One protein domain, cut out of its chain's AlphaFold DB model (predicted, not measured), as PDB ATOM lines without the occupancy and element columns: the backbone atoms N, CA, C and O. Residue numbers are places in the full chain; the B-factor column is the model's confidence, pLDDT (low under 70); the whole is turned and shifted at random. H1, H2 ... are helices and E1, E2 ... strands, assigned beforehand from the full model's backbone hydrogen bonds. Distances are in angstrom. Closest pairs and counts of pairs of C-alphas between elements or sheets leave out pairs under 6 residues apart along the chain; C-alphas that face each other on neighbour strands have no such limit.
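This is residues 17 to 79 of the 84 residues of an uncharacterized protein of Verrucomicrobia bacterium (UniProt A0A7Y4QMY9). What shape is this? There is little regular structure: a small two-stranded hairpin, E1 and E2, with one short helix, H1, over one face, while long loops, residues 17 to 31 and 47 to 69, lie mostly toward the other end. What makes it up? The 63 printed residues hold E1, E2 and H1 in that order, class mixed, the sheet antiparallel, with under half of the residues in named elements. How large is it? It is compact, radius of gyration of the C-alphas 12.2 A, spans 37 by 27 by 17 A.

Where are the strands? E1, residues 32 to 36, begins at C-alpha (109.218, 148.529, 134.300); E2 is residues 42 to 46; each is 13.2 A long. Where is the helix? H1, residues 70 to 79, 14.2 A, ends at C-alpha (96.264, 140.274, 141.082).

How do E1 and E2 pair? This hairpin is antiparallel at 162 degrees, with N 35 and O 43 within hydrogen-bond range at 2.8 A. Where is H1? H1 and E2 are near each other, with 5 pairs of C-alphas within 10 A; E1 and H1 are apart. Every O i to N i+4 pair in H1 is within hydrogen-bond range.

Which link is long? E2 to H1, 23 residues. Any cut or low confidence? The printed part has no cut, and no printed residue is under 70 in pLDDT.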
ATOM      1  N   SER A  17     102.629 126.920 131.282       97.00
ATOM      2  CA  SER A  17     102.643 126.669 129.837       97.00
ATOM      3  C   SER A  17     101.416 127.227 129.108       97.00
ATOM      4  O   SER A  17     101.475 127.398 127.893       97.00
ATOM      5  N   LEU A  18     100.338 127.545 129.836       96.12
ATOM      6  CA  LEU A  18      99.116 128.163 129.314       96.12
ATOM      7  C   LEU A  18      99.104 129.691 129.466       96.12
ATOM      8  O   LEU A  18      98.080 130.319 129.206       96.12
ATOM      9  N   ALA A  19     100.211 130.295 129.904       95.81
ATOM     10  CA  ALA A  19     100.316 131.740 130.052       95.81
ATOM     11  C   ALA A  19     100.087 132.471 128.718       95.81
ATOM     12  O   ALA A  19     100.640 132.111 127.673       95.81
ATOM     13  N   THR A  20      99.283 133.529 128.787       94.25
ATOM     14  CA  THR A  20      98.909 134.420 127.685       94.25
ATOM     15  C   THR A  20      99.063 135.868 128.139       94.25
ATOM     16  O   THR A  20      98.935 136.185 129.319       94.25
ATOM     17  N   MET A  21      99.347 136.760 127.192       90.44
ATOM     18  CA  MET A  21      99.415 138.198 127.438       90.44
ATOM     19  C   MET A  21      98.612 138.897 126.334       90.44
ATOM     20  O   MET A  21      99.101 138.958 125.203       90.44
ATOM     21  N   PRO A  22      97.380 139.362 126.617       87.12
ATOM     22  CA  PRO A  22      96.541 140.033 125.620       87.12
ATOM     23  C   PRO A  22      97.188 141.314 125.087       87.12
ATOM     24  O   PRO A  22      97.172 141.580 123.889       87.12
ATOM     25  N   ASP A  23      97.827 142.058 125.989       83.94
ATOM     26  CA  ASP A  23      98.458 143.335 125.715       83.94
ATOM     27  C   ASP A  23      99.861 143.392 126.291       83.94
ATOM     28  O   ASP A  23     100.083 143.081 127.458       83.94
ATOM     29  N   LEU A  24     100.806 143.893 125.500       86.38
ATOM     30  CA  LEU A  24     102.135 144.190 126.017       86.38
ATOM     31  C   LEU A  24     102.164 145.570 126.697       86.38
ATOM     32  O   LEU A  24     101.542 146.519 126.188       86.38
ATOM     33  N   PRO A  25     102.886 145.706 127.824       82.94
ATOM     34  CA  PRO A  25     103.214 147.002 128.398       82.94
ATOM     35  C   PRO A  25     104.128 147.816 127.464       82.94
ATOM     36  O   PRO A  25     104.713 147.316 126.502       82.94
ATOM     37  N   ALA A  26     104.223 149.117 127.724       78.62
ATOM     38  CA  ALA A  26     104.995 150.045 126.904       78.62
ATOM     39  C   ALA A  26     106.507 149.960 127.186       78.62
ATOM     40  O   ALA A  26     106.957 150.382 128.249       78.62
ATOM     41  N   SER A  27     107.313 149.517 126.212       77.94
ATOM     42  CA  SER A  27     108.758 149.251 126.382       77.94
ATOM     43  C   SER A  27     109.662 150.457 126.688       77.94
ATOM     44  O   SER A  27     110.830 150.286 127.025       77.94
ATOM     45  N   PHE A  28     109.137 151.682 126.657       77.69
ATOM     46  CA  PHE A  28     109.900 152.918 126.870       77.69
ATOM     47  C   PHE A  28     109.948 153.415 128.332       77.69
ATOM     48  O   PHE A  28     110.553 154.451 128.599       77.69
ATOM     49  N   HIS A  29     109.391 152.673 129.296       81.25
ATOM     50  CA  HIS A  29     109.441 153.000 130.734       81.25
ATOM     51  C   HIS A  29     110.541 152.238 131.495       81.25
ATOM     52  O   HIS A  29     110.294 151.638 132.539       81.25
ATOM     53  N   GLY A  30     111.765 152.193 130.960       83.12
ATOM     54  CA  GLY A  30     112.895 151.539 131.642       83.12
ATOM     55  C   GLY A  30     112.695 150.038 131.900       83.12
ATOM     56  O   GLY A  30     113.244 149.497 132.861       83.12
ATOM     57  N   ASN A  31     111.903 149.370 131.053       87.19
ATOM     58  CA  ASN A  31     111.474 147.980 131.221       87.19
ATOM     59  C   ASN A  31     110.755 147.709 132.555       87.19
ATOM     60  O   ASN A  31     110.874 146.615 133.100       87.19
ATOM     61  N   ALA A  32     109.998 148.677 133.075       90.19
ATOM     62  CA  ALA A  32     109.218 148.529 134.300       90.19
ATOM     63  C   ALA A  32     107.808 149.125 134.169       90.19
ATOM     64  O   ALA A  32     107.514 149.858 133.222       90.19
ATOM     65  N   ALA A  33     106.943 148.805 135.129       89.94
ATOM     66  CA  ALA A  33     105.636 149.426 135.314       89.94
ATOM     67  C   ALA A  33     105.378 149.697 136.802       89.94
ATOM     68  O   ALA A  33     105.738 148.889 137.656       89.94
ATOM     69  N   GLY A  34     104.745 150.835 137.098       90.06
ATOM     70  CA  GLY A  34     104.109 151.068 138.393       90.06
ATOM     71  C   GLY A  34     102.715 150.450 138.377       90.06
ATOM     72  O   GLY A  34     101.929 150.745 137.476       90.06
ATOM     73  N   ILE A  35     102.431 149.579 139.337       90.31
ATOM     74  CA  ILE A  35     101.185 148.818 139.437       90.31
ATOM     75  C   ILE A  35     100.563 149.136 140.790       90.31
ATOM     76  O   ILE A  35     101.232 149.027 141.810       90.31
ATOM     77  N   ALA A  36      99.297 149.546 140.785       89.94
ATOM     78  CA  ALA A  36      98.510 149.774 141.989       89.94
ATOM     79  C   ALA A  36      97.441 148.684 142.120       89.94
ATOM     80  O   ALA A  36      96.832 148.289 141.122       89.94
ATOM     81  N   PHE A  37      97.214 148.219 143.343       88.00
ATOM     82  CA  PHE A  37      96.303 147.125 143.664       88.00
ATOM     83  C   PHE A  37      95.057 147.641 144.388       88.00
ATOM     84  O   PHE A  37      95.057 148.709 145.003       88.00
ATOM     85  N   ALA A  38      93.966 146.877 144.308       87.75
ATOM     86  CA  ALA A  38      92.670 147.273 144.863       87.75
ATOM     87  C   ALA A  38      92.655 147.368 146.401       87.75
ATOM     88  O   ALA A  38      91.766 147.999 146.966       87.75
ATOM     89  N   ASP A  39      93.629 146.760 147.074       87.12
ATOM     90  CA  ASP A  39      93.811 146.817 148.527       87.12
ATOM     91  C   ASP A  39      94.628 148.042 148.995       87.12
ATOM     92  O   ASP A  39      94.873 148.203 150.189       87.12
ATOM     93  N   GLY A  40      95.020 148.919 148.064       87.19
ATOM     94  CA  GLY A  40      95.759 150.151 148.335       87.19
ATOM     95  C   GLY A  40      97.280 150.030 148.218       87.19
ATOM     96  O   GLY A  40      97.965 151.046 148.347       87.19
ATOM     97  N   HIS A  41      97.825 148.840 147.943       90.75
ATOM     98  CA  HIS A  41      99.261 148.679 147.716       90.75
ATOM     99  C   HIS A  41      99.677 149.163 146.328       90.75
ATOM    100  O   HIS A  41      98.874 149.300 145.400       90.75
ATOM    101  N   SER A  42     100.964 149.451 146.169       91.44
ATOM    102  CA  SER A  42     101.550 149.749 144.868       91.44
ATOM    103  C   SER A  42     102.978 149.241 144.802       91.44
ATOM    104  O   SER A  42     103.738 149.373 145.760       91.44
ATOM    105  N   GLU A  43     103.350 148.694 143.653       92.25
ATOM    106  CA  GLU A  43     104.665 148.123 143.401       92.25
ATOM    107  C   GLU A  43     105.229 148.640 142.079       92.25
ATOM    108  O   GLU A  43     104.501 148.887 141.116       92.25
ATOM    109  N   ILE A  44     106.554 148.794 142.020       92.12
ATOM    110  CA  ILE A  44     107.263 148.962 140.752       92.12
ATOM    111  C   ILE A  44     107.800 147.592 140.368       92.12
ATOM    112  O   ILE A  44     108.729 147.088 140.999       92.12
ATOM    113  N   HIS A  45     107.254 147.016 139.303       92.38
ATOM    114  CA  HIS A  45     107.730 145.746 138.775       92.38
ATOM    115  C   HIS A  45     108.590 145.973 137.539       92.38
ATOM    116  O   HIS A  45     108.161 146.602 136.570       92.38
ATOM    117  N   LYS A  46     109.820 145.452 137.568       92.44
ATOM    118  CA  LYS A  46     110.703 145.410 136.401       92.44
ATOM    119  C   LYS A  46     110.490 144.091 135.670       92.44
ATOM    120  O   LYS A  46     110.729 143.026 136.241       92.44
ATOM    121  N   TRP A  47     110.097 144.180 134.406       93.12
ATOM    122  CA  TRP A  47     109.832 143.016 133.570       93.12
ATOM    123  C   TRP A  47     111.111 142.214 133.346       93.12
ATOM    124  O   TRP A  47     112.185 142.772 133.093       93.12
ATOM    125  N   LYS A  48     110.988 140.895 133.470       94.62
ATOM    126  CA  LYS A  48     112.113 139.959 133.413       94.62
ATOM    127  C   LYS A  48     112.213 139.271 132.062       94.62
ATOM    128  O   LYS A  48     113.317 138.922 131.646       94.62
ATOM    129  N   ASP A  49     111.089 139.075 131.380       94.38
ATOM    130  CA  ASP A  49     111.050 138.382 130.103       94.38
ATOM    131  C   ASP A  49     111.154 139.377 128.932       94.38
ATOM    132  O   ASP A  49     110.344 140.304 128.826       94.38
ATOM    133  N   PRO A  50     112.105 139.195 127.995       91.38
ATOM    134  CA  PRO A  50     112.214 140.041 126.805       91.38
ATOM    135  C   PRO A  50     110.943 140.069 125.942       91.38
ATOM    136  O   PRO A  50     110.730 141.026 125.195       91.38
ATOM    137  N   ARG A  51     110.089 139.039 126.038       93.19
ATOM    138  CA  ARG A  51     108.795 138.970 125.339       93.19
ATOM    139  C   ARG A  51     107.774 139.963 125.887       93.19
ATOM    140  O   ARG A  51     106.844 140.307 125.162       93.19
ATOM    141  N   THR A  52     107.947 140.427 127.123       92.06
ATOM    142  CA  THR A  52     107.058 141.401 127.770       92.06
ATOM    143  C   THR A  52     107.340 142.827 127.293       92.06
ATOM    144  O   THR A  52     106.426 143.642 127.227       92.06
ATOM    145  N   MET A  53     108.585 143.123 126.899       89.56
ATOM    146  CA  MET A  53     109.023 144.453 126.447       89.56
ATOM    147  C   MET A  53     109.771 144.396 125.107       89.56
ATOM    148  O   MET A  53     110.940 144.785 125.030       89.56
ATOM    149  N   PRO A  54     109.135 143.929 124.017       86.81
ATOM    150  CA  PRO A  54     109.789 143.914 122.722       86.81
ATOM    151  C   PRO A  54     110.051 145.348 122.224       86.81
ATOM    152  O   PRO A  54     109.359 146.297 122.621       86.81
ATOM    153  N   PRO A  55     111.019 145.529 121.308       84.31
ATOM    154  CA  PRO A  55     111.262 146.819 120.674       84.31
ATOM    155  C   PRO A  55     109.989 147.385 120.035       84.31
ATOM    156  O   PRO A  55     109.270 146.664 119.338       84.31
ATOM    157  N   VAL A  56     109.731 148.680 120.238       82.00
ATOM    158  CA  VAL A  56     108.575 149.366 119.645       82.00
ATOM    159  C   VAL A  56     108.682 149.343 118.119       82.00
ATOM    160  O   VAL A  56     109.694 149.750 117.546       82.00
ATOM    161  N   ARG A  57     107.618 148.891 117.448       82.00
ATOM    162  CA  ARG A  57     107.499 148.869 115.983       82.00
ATOM    163  C   ARG A  57     106.224 149.589 115.553       82.00
ATOM    164  O   ARG A  57     105.206 149.509 116.231       82.00
ATOM    165  N   LYS A  58     106.253 150.231 114.381       80.44
ATOM    166  CA  LYS A  58     105.068 150.884 113.783       80.44
ATOM    167  C   LYS A  58     103.988 149.895 113.321       80.44
ATOM    168  O   LYS A  58     102.879 150.307 113.019       80.44
ATOM    169  N   THR A  59     104.315 148.606 113.256       83.12
ATOM    170  CA  THR A  59     103.435 147.525 112.787       83.12
ATOM    171  C   THR A  59     102.688 146.815 113.920       83.12
ATOM    172  O   THR A  59     102.063 145.791 113.674       83.12
ATOM    173  N   GLY A  60     102.779 147.316 115.156       76.69
ATOM    174  CA  GLY A  60     102.216 146.668 116.341       76.69
ATOM    175  C   GLY A  60     103.176 145.681 117.027       76.69
ATOM    176  O   GLY A  60     104.296 145.457 116.547       76.69
ATOM    177  N   PRO A  61     102.768 145.130 118.185       79.81
ATOM    178  CA  PRO A  61     103.576 144.188 118.949       79.81
ATOM    179  C   PRO A  61     103.714 142.839 118.223       79.81
ATOM    180  O   PRO A  61     102.809 142.428 117.495       79.81
ATOM    181  N   PRO A  62     104.834 142.122 118.410       82.50
ATOM    182  CA  PRO A  62     104.989 140.781 117.867       82.50
ATOM    183  C   PRO A  62     104.029 139.799 118.554       82.50
ATOM    184  O   PRO A  62     103.912 139.787 119.778       82.50
ATOM    185  N   VAL A  63     103.390 138.931 117.768       85.31
ATOM    186  CA  VAL A  63     102.592 137.816 118.294       85.31
ATOM    187  C   VAL A  63     103.537 136.659 118.592       85.31
ATOM    188  O   VAL A  63     103.991 135.963 117.685       85.31
ATOM    189  N   VAL A  64     103.880 136.484 119.867       89.50
ATOM    190  CA  VAL A  64     104.775 135.417 120.332       89.50
ATOM    191  C   VAL A  64     104.150 134.664 121.495       89.50
ATOM    192  O   VAL A  64     103.441 135.247 122.315       89.50
ATOM    193  N   SER A  65     104.434 133.361 121.567       93.50
ATOM    194  CA  SER A  65     103.979 132.516 122.671       93.50
ATOM    195  C   SER A  65     104.475 133.057 124.012       93.50
ATOM    196  O   SER A  65     105.661 133.361 124.182       93.50
ATOM    197  N   GLN A  66     103.559 133.128 124.974       95.69
ATOM    198  CA  GLN A  66     103.817 133.571 126.343       95.69
ATOM    199  C   GLN A  66     103.946 132.396 127.315       95.69
ATOM    200  O   GLN A  66     104.038 132.610 128.519       95.69
ATOM    201  N   ALA A  67     104.022 131.161 126.801       96.62
ATOM    202  CA  ALA A  67     104.237 129.979 127.623       96.62
ATOM    203  C   ALA A  67     105.456 130.176 128.538       96.62
ATOM    204  O   ALA A  67     106.540 130.573 128.086       96.62
ATOM    205  N   ASN A  68     105.254 129.901 129.826       96.94
ATOM    206  CA  ASN A  68     106.234 130.037 130.899       96.94
ATOM    207  C   ASN A  68     106.824 131.455 131.041       96.94
ATOM    208  O   ASN A  68     107.968 131.587 131.469       96.94
ATOM    209  N   ASN A  69     106.101 132.512 130.651       96.88
ATOM    210  CA  ASN A  69     106.558 133.883 130.879       96.88
ATOM    211  C   ASN A  69     106.475 134.227 132.387       96.88
ATOM    212  O   ASN A  69     105.366 134.298 132.925       96.88
ATOM    213  N   PRO A  70     107.610 134.474 133.076       96.19
ATOM    214  CA  PRO A  70     107.632 134.796 134.503       96.19
ATOM    215  C   PRO A  70     106.906 136.097 134.855       96.19
ATOM    216  O   PRO A  70     106.448 136.236 135.984       96.19
ATOM    217  N   ASP A  71     106.771 137.035 133.918       95.44
ATOM    218  CA  ASP A  71     106.032 138.277 134.143       95.44
ATOM    219  C   ASP A  71     104.517 138.045 134.173       95.44
ATOM    220  O   ASP A  71     103.821 138.659 134.978       95.44
ATOM    221  N   VAL A  72     104.005 137.121 133.350       95.38
ATOM    222  CA  VAL A  72     102.589 136.713 133.397       95.38
ATOM    223  C   VAL A  72     102.299 135.976 134.701       95.38
ATOM    224  O   VAL A  72     101.295 136.243 135.350       95.38
ATOM    225  N   ILE A  73     103.201 135.082 135.112       95.50
ATOM    226  CA  ILE A  73     103.066 134.335 136.369       95.50
ATOM    227  C   ILE A  73     103.098 135.291 137.567       95.50
ATOM    228  O   ILE A  73     102.261 135.178 138.456       95.50
ATOM    229  N   TRP A  74     104.003 136.274 137.561       94.19
ATOM    230  CA  TRP A  74     104.045 137.310 138.591       94.19
ATOM    231  C   TRP A  74     102.726 138.093 138.646       94.19
ATOM    232  O   TRP A  74     102.145 138.235 139.720       94.19
ATOM    233  N   LEU A  75     102.191 138.518 137.492       93.38
ATOM    234  CA  LEU A  75     100.891 139.195 137.425       93.38
ATOM    235  C   LEU A  75      99.757 138.325 137.967       93.38
ATOM    236  O   LEU A  75      98.893 138.840 138.676       93.38
ATOM    237  N   TRP A  76      99.753 137.025 137.664       93.44
ATOM    238  CA  TRP A  76      98.790 136.094 138.243       93.44
ATOM    239  C   TRP A  76      98.873 136.128 139.768       93.44
ATOM    240  O   TRP A  76      97.886 136.456 140.419       93.44
ATOM    241  N   GLU A  77     100.054 135.879 140.329       91.62
ATOM    242  CA  GLU A  77     100.276 135.805 141.777       91.62
ATOM    243  C   GLU A  77      99.900 137.097 142.525       91.62
ATOM    244  O   GLU A  77      99.459 137.007 143.667       91.62
ATOM    245  N   HIS A  78      99.992 138.272 141.890       89.88
ATOM    246  CA  HIS A  78      99.789 139.571 142.553       89.88
ATOM    247  C   HIS A  78      98.417 140.217 142.285       89.88
ATOM    248  O   HIS A  78      98.118 141.256 142.862       89.88
ATOM    249  N   THR A  79      97.562 139.650 141.424       84.75
ATOM    250  CA  THR A  79      96.264 140.274 141.082       84.75
ATOM    251  C   THR A  79      95.060 139.491 141.587       84.75
ATOM    252  O   THR A  79      94.353 139.943 142.482       84.75
TER     253      THR A  79